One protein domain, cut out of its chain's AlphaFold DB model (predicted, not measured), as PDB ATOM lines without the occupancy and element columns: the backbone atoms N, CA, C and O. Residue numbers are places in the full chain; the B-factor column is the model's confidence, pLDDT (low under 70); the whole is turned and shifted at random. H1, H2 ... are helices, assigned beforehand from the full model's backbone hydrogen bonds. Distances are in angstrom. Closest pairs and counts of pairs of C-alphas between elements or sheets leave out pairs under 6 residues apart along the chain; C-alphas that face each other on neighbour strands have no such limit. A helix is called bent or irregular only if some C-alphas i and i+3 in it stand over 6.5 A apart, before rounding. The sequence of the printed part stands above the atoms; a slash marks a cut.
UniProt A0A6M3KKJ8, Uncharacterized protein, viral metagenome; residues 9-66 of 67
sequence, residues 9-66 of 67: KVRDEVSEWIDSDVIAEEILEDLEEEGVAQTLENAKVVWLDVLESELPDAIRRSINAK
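This is residues 9 to 66 of the 67 residues of an uncharacterized protein of viral metagenome (UniProt A0A6M3KKJ8). A long bent helix, H3, crosses the shorter helix H2 near its own beginning, and this single crossing is the core of a loose, open fork. From it two prongs stick out towards the same end of the model: residues 9 to 22, which hold H1, and residues 59 to 66, the last part of H3. The printed part has 58 residues with three named helices, H1, H2 and H3 in chain order, and no named strand; the class is all helix. The whole is loose, with a radius of gyration of the C-alphas of 13.5 A, and elongated, spanning 37 by 23 by 17 A.

Begin with H3, residues 40 to 66, the longest helix with 27 residues. By its hydrogen bonds it was assigned as one helix, but it is bent: C-alphas 53 and 56 are 7.0 A apart. Its arms are H3a, residues 40 to 53, and H3b, residues 56 to 66, and their lines stand at a steep tilt of 57 degrees. Look next at H2, residues 20 to 33, which touches H3a with 6 pairs of C-alphas within 8 A. H3a touches H2 with residues 43 to 47 alone, and the closest C-alphas of the two, those of Ile 27 and Ala 43, are 6.2 A apart. The lines of H2 and H3a are about perpendicular, at 73 degrees. H3b touches no helix and is apart from H2. H1, residues 9 to 17, touches no helix either: it is apart from H2, H3a and H3b. In H1, H2, H3a and H3b every O i to N i+4 pair is within hydrogen-bond range.

Find C-alpha 40 at (28.412, -11.876, -24.141); from there H3a runs 19.9 A to C-alpha 53 at (24.098, 5.975, -31.720). H3b begins at C-alpha 56 and runs 15.9 A to C-alpha 66 at (30.533, 8.032, -52.393). H2 covers 20.2 A from C-alpha 20 to C-alpha 33. For H1, start at C-alpha 9, at (15.410, -8.679, -51.945), and go 12.3 A to C-alpha 17.

The two C-alphas farthest apart are those of Lys 9 and Gly 35, at 40.9 A, while the first and last printed C-alphas, 9 and 66, are 22.5 A apart. Without the stretches that stand free, the body has 36 residues and spans 27 by 16 by 14 A. The link from H1 to H2 is tight, with 2 residues, and the link from H2 to H3 is short, with 6. The printed part has no cut. Its mean pLDDT is 96.8, and no printed residue is under 70.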
ATOM      1  N   LYS A   9      14.356  -7.835 -51.390       94.94
ATOM      2  CA  LYS A   9      15.410  -8.679 -51.945       94.94
ATOM      3  C   LYS A   9      16.779  -8.032 -51.765       94.94
ATOM      4  O   LYS A   9      17.718  -8.707 -51.367       94.94
ATOM      5  N   VAL A  10      16.892  -6.729 -52.028       95.38
ATOM      6  CA  VAL A  10      18.154  -5.997 -51.823       95.38
ATOM      7  C   VAL A  10      18.525  -5.984 -50.341       95.38
ATOM      8  O   VAL A  10      19.692  -6.138 -49.998       95.38
ATOM      9  N   ARG A  11      17.544  -5.832 -49.447       95.00
ATOM     10  CA  ARG A  11      17.768  -5.890 -48.001       95.00
ATOM     11  C   ARG A  11      18.276  -7.264 -47.556       95.00
ATOM     12  O   ARG A  11      19.202  -7.313 -46.751       95.00
ATOM     13  N   ASP A  12      17.716  -8.346 -48.086       95.38
ATOM     14  CA  ASP A  12      18.170  -9.703 -47.775       95.38
ATOM     15  C   ASP A  12      19.570  -9.973 -48.356       95.38
ATOM     16  O   ASP A  12      20.443 -10.425 -47.624       95.38
ATOM     17  N   GLU A  13      19.846  -9.578 -49.606       96.94
ATOM     18  CA  GLU A  13      21.186  -9.675 -50.214       96.94
ATOM     19  C   GLU A  13      22.247  -8.895 -49.416       96.94
ATOM     20  O   GLU A  13      23.355  -9.386 -49.196       96.94
ATOM     21  N   VAL A  14      21.917  -7.688 -48.942       96.12
ATOM     22  CA  VAL A  14      22.813  -6.903 -48.077       96.12
ATOM     23  C   VAL A  14      23.008  -7.593 -46.728       96.12
ATOM     24  O   VAL A  14      24.128  -7.629 -46.228       96.12
ATOM     25  N   SER A  15      21.948  -8.152 -46.142       94.75
ATOM     26  CA  SER A  15      22.037  -8.868 -44.866       94.75
ATOM     27  C   SER A  15      22.872 -10.143 -44.964       94.75
ATOM     28  O   SER A  15      23.542 -10.480 -43.997       94.75
ATOM     29  N   GLU A  16      22.826 -10.849 -46.093       95.56
ATOM     30  CA  GLU A  16      23.662 -12.026 -46.353       95.56
ATOM     31  C   GLU A  16      25.126 -11.652 -46.614       95.56
ATOM     32  O   GLU A  16      26.026 -12.446 -46.348       95.56
ATOM     33  N   TRP A  17      25.375 -10.452 -47.142       96.81
ATOM     34  CA  TRP A  17      26.724  -9.956 -47.408       96.81
ATOM     35  C   TRP A  17      27.435  -9.421 -46.155       96.81
ATOM     36  O   TRP A  17      28.664  -9.470 -46.089       96.81
ATOM     37  N   ILE A  18      26.691  -8.897 -45.175       95.38
ATOM     38  CA  ILE A  18      27.259  -8.436 -43.903       95.38
ATOM     39  C   ILE A  18      27.690  -9.648 -43.074       95.38
ATOM     40  O   ILE A  18      26.861 -10.439 -42.630       95.38
ATOM     41  N   ASP A  19      28.993  -9.747 -42.828       95.69
ATOM     42  CA  ASP A  19      29.572 -10.792 -41.993       95.69
ATOM     43  C   ASP A  19      29.471 -10.411 -40.507       95.69
ATOM     44  O   ASP A  19      30.075  -9.435 -40.052       95.69
ATOM     45  N   SER A  20      28.675 -11.168 -39.748       96.25
ATOM     46  CA  SER A  20      28.521 -10.953 -38.309       96.25
ATOM     47  C   SER A  20      29.754 -11.354 -37.507       96.25
ATOM     48  O   SER A  20      29.927 -10.835 -36.404       96.25
ATOM     49  N   ASP A  21      30.590 -12.252 -38.033       97.50
ATOM     50  CA  ASP A  21      31.776 -12.729 -37.322       97.50
ATOM     51  C   ASP A  21      32.819 -11.609 -37.243       97.50
ATOM     52  O   ASP A  21      33.346 -11.360 -36.165       97.50
ATOM     53  N   VAL A  22      32.991 -10.825 -38.314       96.88
ATOM     54  CA  VAL A  22      33.868  -9.635 -38.320       96.88
ATOM     55  C   VAL A  22      33.446  -8.617 -37.257       96.88
ATOM     56  O   VAL A  22      34.278  -8.081 -36.536       96.88
ATOM     57  N   ILE A  23      32.142  -8.359 -37.121       96.19
ATOM     58  CA  ILE A  23      31.628  -7.428 -36.102       96.19
ATOM     59  C   ILE A  23      31.885  -7.977 -34.692       96.19
ATOM     60  O   ILE A  23      32.227  -7.221 -33.786       96.19
ATOM     61  N   ALA A  24      31.697  -9.284 -34.492       98.06
ATOM     62  CA  ALA A  24      31.930  -9.918 -33.202       98.06
ATOM     63  C   ALA A  24      33.416  -9.916 -32.819       98.06
ATOM     64  O   ALA A  24      33.724  -9.656 -31.658       98.06
ATOM     65  N   GLU A  25      34.313 -10.183 -33.770       98.25
ATOM     66  CA  GLU A  25      35.766 -10.146 -33.574       98.25
ATOM     67  C   GLU A  25      36.227  -8.751 -33.143       98.25
ATOM     68  O   GLU A  25      36.801  -8.632 -32.065       98.25
ATOM     69  N   GLU A  26      35.861  -7.699 -33.882       97.69
ATOM     70  CA  GLU A  26      36.226  -6.311 -33.545       97.69
ATOM     71  C   GLU A  26      35.750  -5.909 -32.139       97.69
ATOM     72  O   GLU A  26      36.510  -5.359 -31.346       97.69
ATOM     73  N   ILE A  27      34.510  -6.257 -31.766       97.88
ATOM     74  CA  ILE A  27      33.997  -5.969 -30.416       97.88
ATOM     75  C   ILE A  27      34.823  -6.685 -29.341       97.88
ATOM     76  O   ILE A  27      35.065  -6.129 -28.270       97.88
ATOM     77  N   LEU A  28      35.198  -7.946 -29.568       98.38
ATOM     78  CA  LEU A  28      35.962  -8.712 -28.587       98.38
ATOM     79  C   LEU A  28      37.401  -8.206 -28.477       98.38
ATOM     80  O   LEU A  28      37.912  -8.150 -27.356       98.38
ATOM     81  N   GLU A  29      38.023  -7.832 -29.593       98.12
ATOM     82  CA  GLU A  29      39.354  -7.222 -29.626       98.12
ATOM     83  C   GLU A  29      39.363  -5.914 -28.824       98.12
ATOM     84  O   GLU A  29      40.116  -5.806 -27.856       98.12
ATOM     85  N   ASP A  30      38.437  -4.993 -29.096       97.69
ATOM     86  CA  ASP A  30      38.342  -3.716 -28.374       97.69
ATOM     87  C   ASP A  30      38.064  -3.903 -26.872       97.69
ATOM     88  O   ASP A  30      38.621  -3.199 -26.023       97.69
ATOM     89  N   LEU A  31      37.220  -4.876 -26.501       98.19
ATOM     90  CA  LEU A  31      36.990  -5.201 -25.089       98.19
ATOM     91  C   LEU A  31      38.286  -5.647 -24.399       98.19
ATOM     92  O   LEU A  31      38.528  -5.253 -23.257       98.19
ATOM     93  N   GLU A  32      39.113  -6.453 -25.066       97.69
ATOM     94  CA  GLU A  32      40.409  -6.883 -24.536       97.69
ATOM     95  C   GLU A  32      41.405  -5.724 -24.436       97.69
ATOM     96  O   GLU A  32      42.051  -5.580 -23.392       97.69
ATOM     97  N   GLU A  33      41.491  -4.870 -25.459       97.56
ATOM     98  CA  GLU A  33      42.381  -3.701 -25.478       97.56
ATOM     99  C   GLU A  33      42.070  -2.713 -24.343       97.56
ATOM    100  O   GLU A  33      42.982  -2.215 -23.674       97.56
ATOM    101  N   GLU A  34      40.787  -2.508 -24.045       97.31
ATOM    102  CA  GLU A  34      40.317  -1.637 -22.962       97.31
ATOM    103  C   GLU A  34      40.326  -2.320 -21.577       97.31
ATOM    104  O   GLU A  34      39.926  -1.733 -20.565       97.31
ATOM    105  N   GLY A  35      40.791  -3.572 -21.488       97.31
ATOM    106  CA  GLY A  35      40.862  -4.331 -20.237       97.31
ATOM    107  C   GLY A  35      39.492  -4.704 -19.657       97.31
ATOM    108  O   GLY A  35      39.361  -4.942 -18.451       97.31
ATOM    109  N   VAL A  36      38.462  -4.754 -20.502       97.94
ATOM    110  CA  VAL A  36      37.101  -5.171 -20.167       97.94
ATOM    111  C   VAL A  36      36.951  -6.675 -20.417       97.94
ATOM    112  O   VAL A  36      37.506  -7.252 -21.345       97.94
ATOM    113  N   ALA A  37      36.184  -7.366 -19.574       97.94
ATOM    114  CA  ALA A  37      35.959  -8.796 -19.764       97.94
ATOM    115  C   ALA A  37      35.171  -9.079 -21.062       97.94
ATOM    116  O   ALA A  37      34.072  -8.550 -21.239       97.94
ATOM    117  N   GLN A  38      35.680  -9.984 -21.899       97.62
ATOM    118  CA  GLN A  38      35.048 -10.496 -23.126       97.62
ATOM    119  C   GLN A  38      33.852 -11.423 -22.823       97.62
ATOM    120  O   GLN A  38      33.875 -12.633 -23.055       97.62
ATOM    121  N   THR A  39      32.795 -10.873 -22.230       98.25
ATOM    122  CA  THR A  39      31.540 -11.594 -21.971       98.25
ATOM    123  C   THR A  39      30.486 -11.233 -23.009       98.25
ATOM    124  O   THR A  39      30.496 -10.138 -23.572       98.25
ATOM    125  N   LEU A  40      29.526 -12.137 -23.231       98.00
ATOM    126  CA  LEU A  40      28.412 -11.876 -24.141       98.00
ATOM    127  C   LEU A  40      27.586 -10.656 -23.701       98.00
ATOM    128  O   LEU A  40      27.152  -9.879 -24.543       98.00
ATOM    129  N   GLU A  41      27.359 -10.479 -22.397       98.50
ATOM    130  CA  GLU A  41      26.695  -9.290 -21.855       98.50
ATOM    131  C   GLU A  41      27.430  -7.995 -22.220       98.50
ATOM    132  O   GLU A  41      26.785  -7.063 -22.694       98.50
ATOM    133  N   ASN A  42      28.756  -7.940 -22.063       97.94
ATOM    134  CA  ASN A  42      29.530  -6.743 -22.399       97.94
ATOM    135  C   ASN A  42      29.520  -6.474 -23.909       97.94
ATOM    136  O   ASN A  42      29.253  -5.350 -24.325       97.94
ATOM    137  N   ALA A  43      29.700  -7.512 -24.731       98.06
ATOM    138  CA  ALA A  43      29.641  -7.385 -26.186       98.06
ATOM    139  C   ALA A  43      28.266  -6.895 -26.679       98.06
ATOM    140  O   ALA A  43      28.185  -6.055 -27.572       98.06
ATOM    141  N   LYS A  44      27.167  -7.358 -26.064       98.25
ATOM    142  CA  LYS A  44      25.814  -6.860 -26.367       98.25
ATOM    143  C   LYS A  44      25.647  -5.387 -26.027       98.25
ATOM    144  O   LYS A  44      24.987  -4.686 -26.784       98.25
ATOM    145  N   VAL A  45      26.195  -4.935 -24.897       97.88
ATOM    146  CA  VAL A  45      26.134  -3.520 -24.505       97.88
ATOM    147  C   VAL A  45      26.832  -2.660 -25.554       97.88
ATOM    148  O   VAL A  45      26.223  -1.708 -26.031       97.88
ATOM    149  N   VAL A  46      28.044  -3.044 -25.968       97.25
ATOM    150  CA  VAL A  46      28.793  -2.344 -27.024       97.25
ATOM    151  C   VAL A  46      28.005  -2.334 -28.334       97.25
ATOM    152  O   VAL A  46      27.759  -1.274 -28.901       97.25
ATOM    153  N   TRP A  47      27.539  -3.497 -28.798       97.31
ATOM    154  CA  TRP A  47      26.843  -3.573 -30.082       97.31
ATOM    155  C   TRP A  47      25.533  -2.779 -30.111       97.31
ATOM    156  O   TRP A  47      25.220  -2.136 -31.111       97.31
ATOM    157  N   LEU A  48      24.763  -2.799 -29.020       97.44
ATOM    158  CA  LEU A  48      23.534  -2.011 -28.919       97.44
ATOM    159  C   LEU A  48      23.821  -0.508 -28.967       97.44
ATOM    160  O   LEU A  48      23.114   0.211 -29.669       97.44
ATOM    161  N   ASP A  49      24.868  -0.049 -28.280       96.38
ATOM    162  CA  ASP A  49      25.268   1.359 -28.302       96.38
ATOM    163  C   ASP A  49      25.664   1.808 -29.717       96.38
ATOM    164  O   ASP A  49      25.164   2.823 -30.213       96.38
ATOM    165  N   VAL A  50      26.448   0.990 -30.431       96.69
ATOM    166  CA  VAL A  50      26.814   1.231 -31.836       96.69
ATOM    167  C   VAL A  50      25.577   1.292 -32.734       96.69
ATOM    168  O   VAL A  50      25.456   2.205 -33.554       96.69
ATOM    169  N   LEU A  51      24.641   0.350 -32.592       95.88
ATOM    170  CA  LEU A  51      23.413   0.310 -33.393       95.88
ATOM    171  C   LEU A  51      22.549   1.564 -33.209       95.88
ATOM    172  O   LEU A  51      21.990   2.074 -34.185       95.88
ATOM    173  N   GLU A  52      22.409   2.037 -31.972       94.38
ATOM    174  CA  GLU A  52      21.511   3.141 -31.635       94.38
ATOM    175  C   GLU A  52      22.127   4.516 -31.907       94.38
ATOM    176  O   GLU A  52      21.407   5.436 -32.312       94.38
ATOM    177  N   SER A  53      23.439   4.666 -31.713       93.44
ATOM    178  CA  SER A  53      24.098   5.975 -31.720       93.44
ATOM    179  C   SER A  53      25.037   6.200 -32.909       93.44
ATOM    180  O   SER A  53      24.994   7.268 -33.522       93.44
ATOM    181  N   GLU A  54      25.842   5.209 -33.297       94.81
ATOM    182  CA  GLU A  54      26.948   5.414 -34.240       94.81
ATOM    183  C   GLU A  54      26.631   4.967 -35.667       94.81
ATOM    184  O   GLU A  54      26.935   5.673 -36.638       94.81
ATOM    185  N   LEU A  55      25.997   3.803 -35.815       94.69
ATOM    186  CA  LEU A  55      25.763   3.159 -37.103       94.69
ATOM    187  C   LEU A  55      24.959   4.043 -38.077       94.69
ATOM    188  O   LEU A  55      25.384   4.174 -39.232       94.69
ATOM    189  N   PRO A  56      23.852   4.708 -37.674       93.81
ATOM    190  CA  PRO A  56      23.100   5.567 -38.587       93.81
ATOM    191  C   PRO A  56      23.955   6.700 -39.163       93.81
ATOM    192  O   PRO A  56      23.864   7.014 -40.354       93.81
ATOM    193  N   ASP A  57      24.808   7.303 -38.338       95.88
ATOM    194  CA  ASP A  57      25.662   8.414 -38.745       95.88
ATOM    195  C   ASP A  57      26.869   7.943 -39.557       95.88
ATOM    196  O   ASP A  57      27.256   8.602 -40.526       95.88
ATOM    197  N   ALA A  58      27.445   6.786 -39.231       95.81
ATOM    198  CA  ALA A  58      28.482   6.148 -40.036       95.81
ATOM    199  C   ALA A  58      27.978   5.822 -41.456       95.81
ATOM    200  O   ALA A  58      28.625   6.200 -42.439       95.81
ATOM    201  N   ILE A  59      26.790   5.217 -41.581       95.88
ATOM    202  CA  ILE A  59      26.172   4.900 -42.879       95.88
ATOM    203  C   ILE A  59      25.908   6.180 -43.682       95.88
ATOM    204  O   ILE A  59      26.330   6.271 -44.837       95.88
ATOM    205  N   ARG A  60      25.280   7.203 -43.080       96.31
ATOM    206  CA  ARG A  60      25.015   8.494 -43.753       96.31
ATOM    207  C   ARG A  60      26.295   9.148 -44.263       96.31
ATOM    208  O   ARG A  60      26.336   9.602 -45.406       96.31
ATOM    209  N   ARG A  61      27.348   9.182 -43.439       97.44
ATOM    210  CA  ARG A  61      28.656   9.728 -43.833       97.44
ATOM    211  C   ARG A  61      29.263   8.948 -44.998       97.44
ATOM    212  O   ARG A  61      29.757   9.565 -45.936       97.44
ATOM    213  N   SER A  62      29.201   7.616 -44.967       97.38
ATOM    214  CA  SER A  62      29.741   6.765 -46.034       97.38
ATOM    215  C   SER A  62      29.006   6.954 -47.365       97.38
ATOM    216  O   SER A  62      29.666   7.005 -48.405       97.38
ATOM    217  N   ILE A  63      27.674   7.105 -47.334       97.00
ATOM    218  CA  ILE A  63      26.850   7.394 -48.519       97.00
ATOM    219  C   ILE A  63      27.239   8.749 -49.114       97.00
ATOM    220  O   ILE A  63      27.651   8.788 -50.268       97.00
ATOM    221  N   ASN A  64      27.206   9.823 -48.315       97.31
ATOM    222  CA  ASN A  64      27.535  11.184 -48.770       97.31
ATOM    223  C   ASN A  64      28.964  11.316 -49.324       97.31
ATOM    224  O   ASN A  64      29.265  12.248 -50.064       97.31
ATOM    225  N   ALA A  65      29.877  10.431 -48.917       97.62
ATOM    226  CA  ALA A  65      31.248  10.420 -49.411       97.62
ATOM    227  C   ALA A  65      31.406   9.714 -50.772       97.62
ATOM    228  O   ALA A  65      32.435   9.894 -51.421       97.62
ATOM    229  N   LYS A  66      30.443   8.880 -51.188       96.12
ATOM    230  CA  LYS A  66      30.533   8.032 -52.393       96.12
ATOM    231  C   LYS A  66      29.520   8.393 -53.481       96.12
ATOM    232  O   LYS A  66      29.785   8.097 -54.644       96.12
TER     233      LYS A  66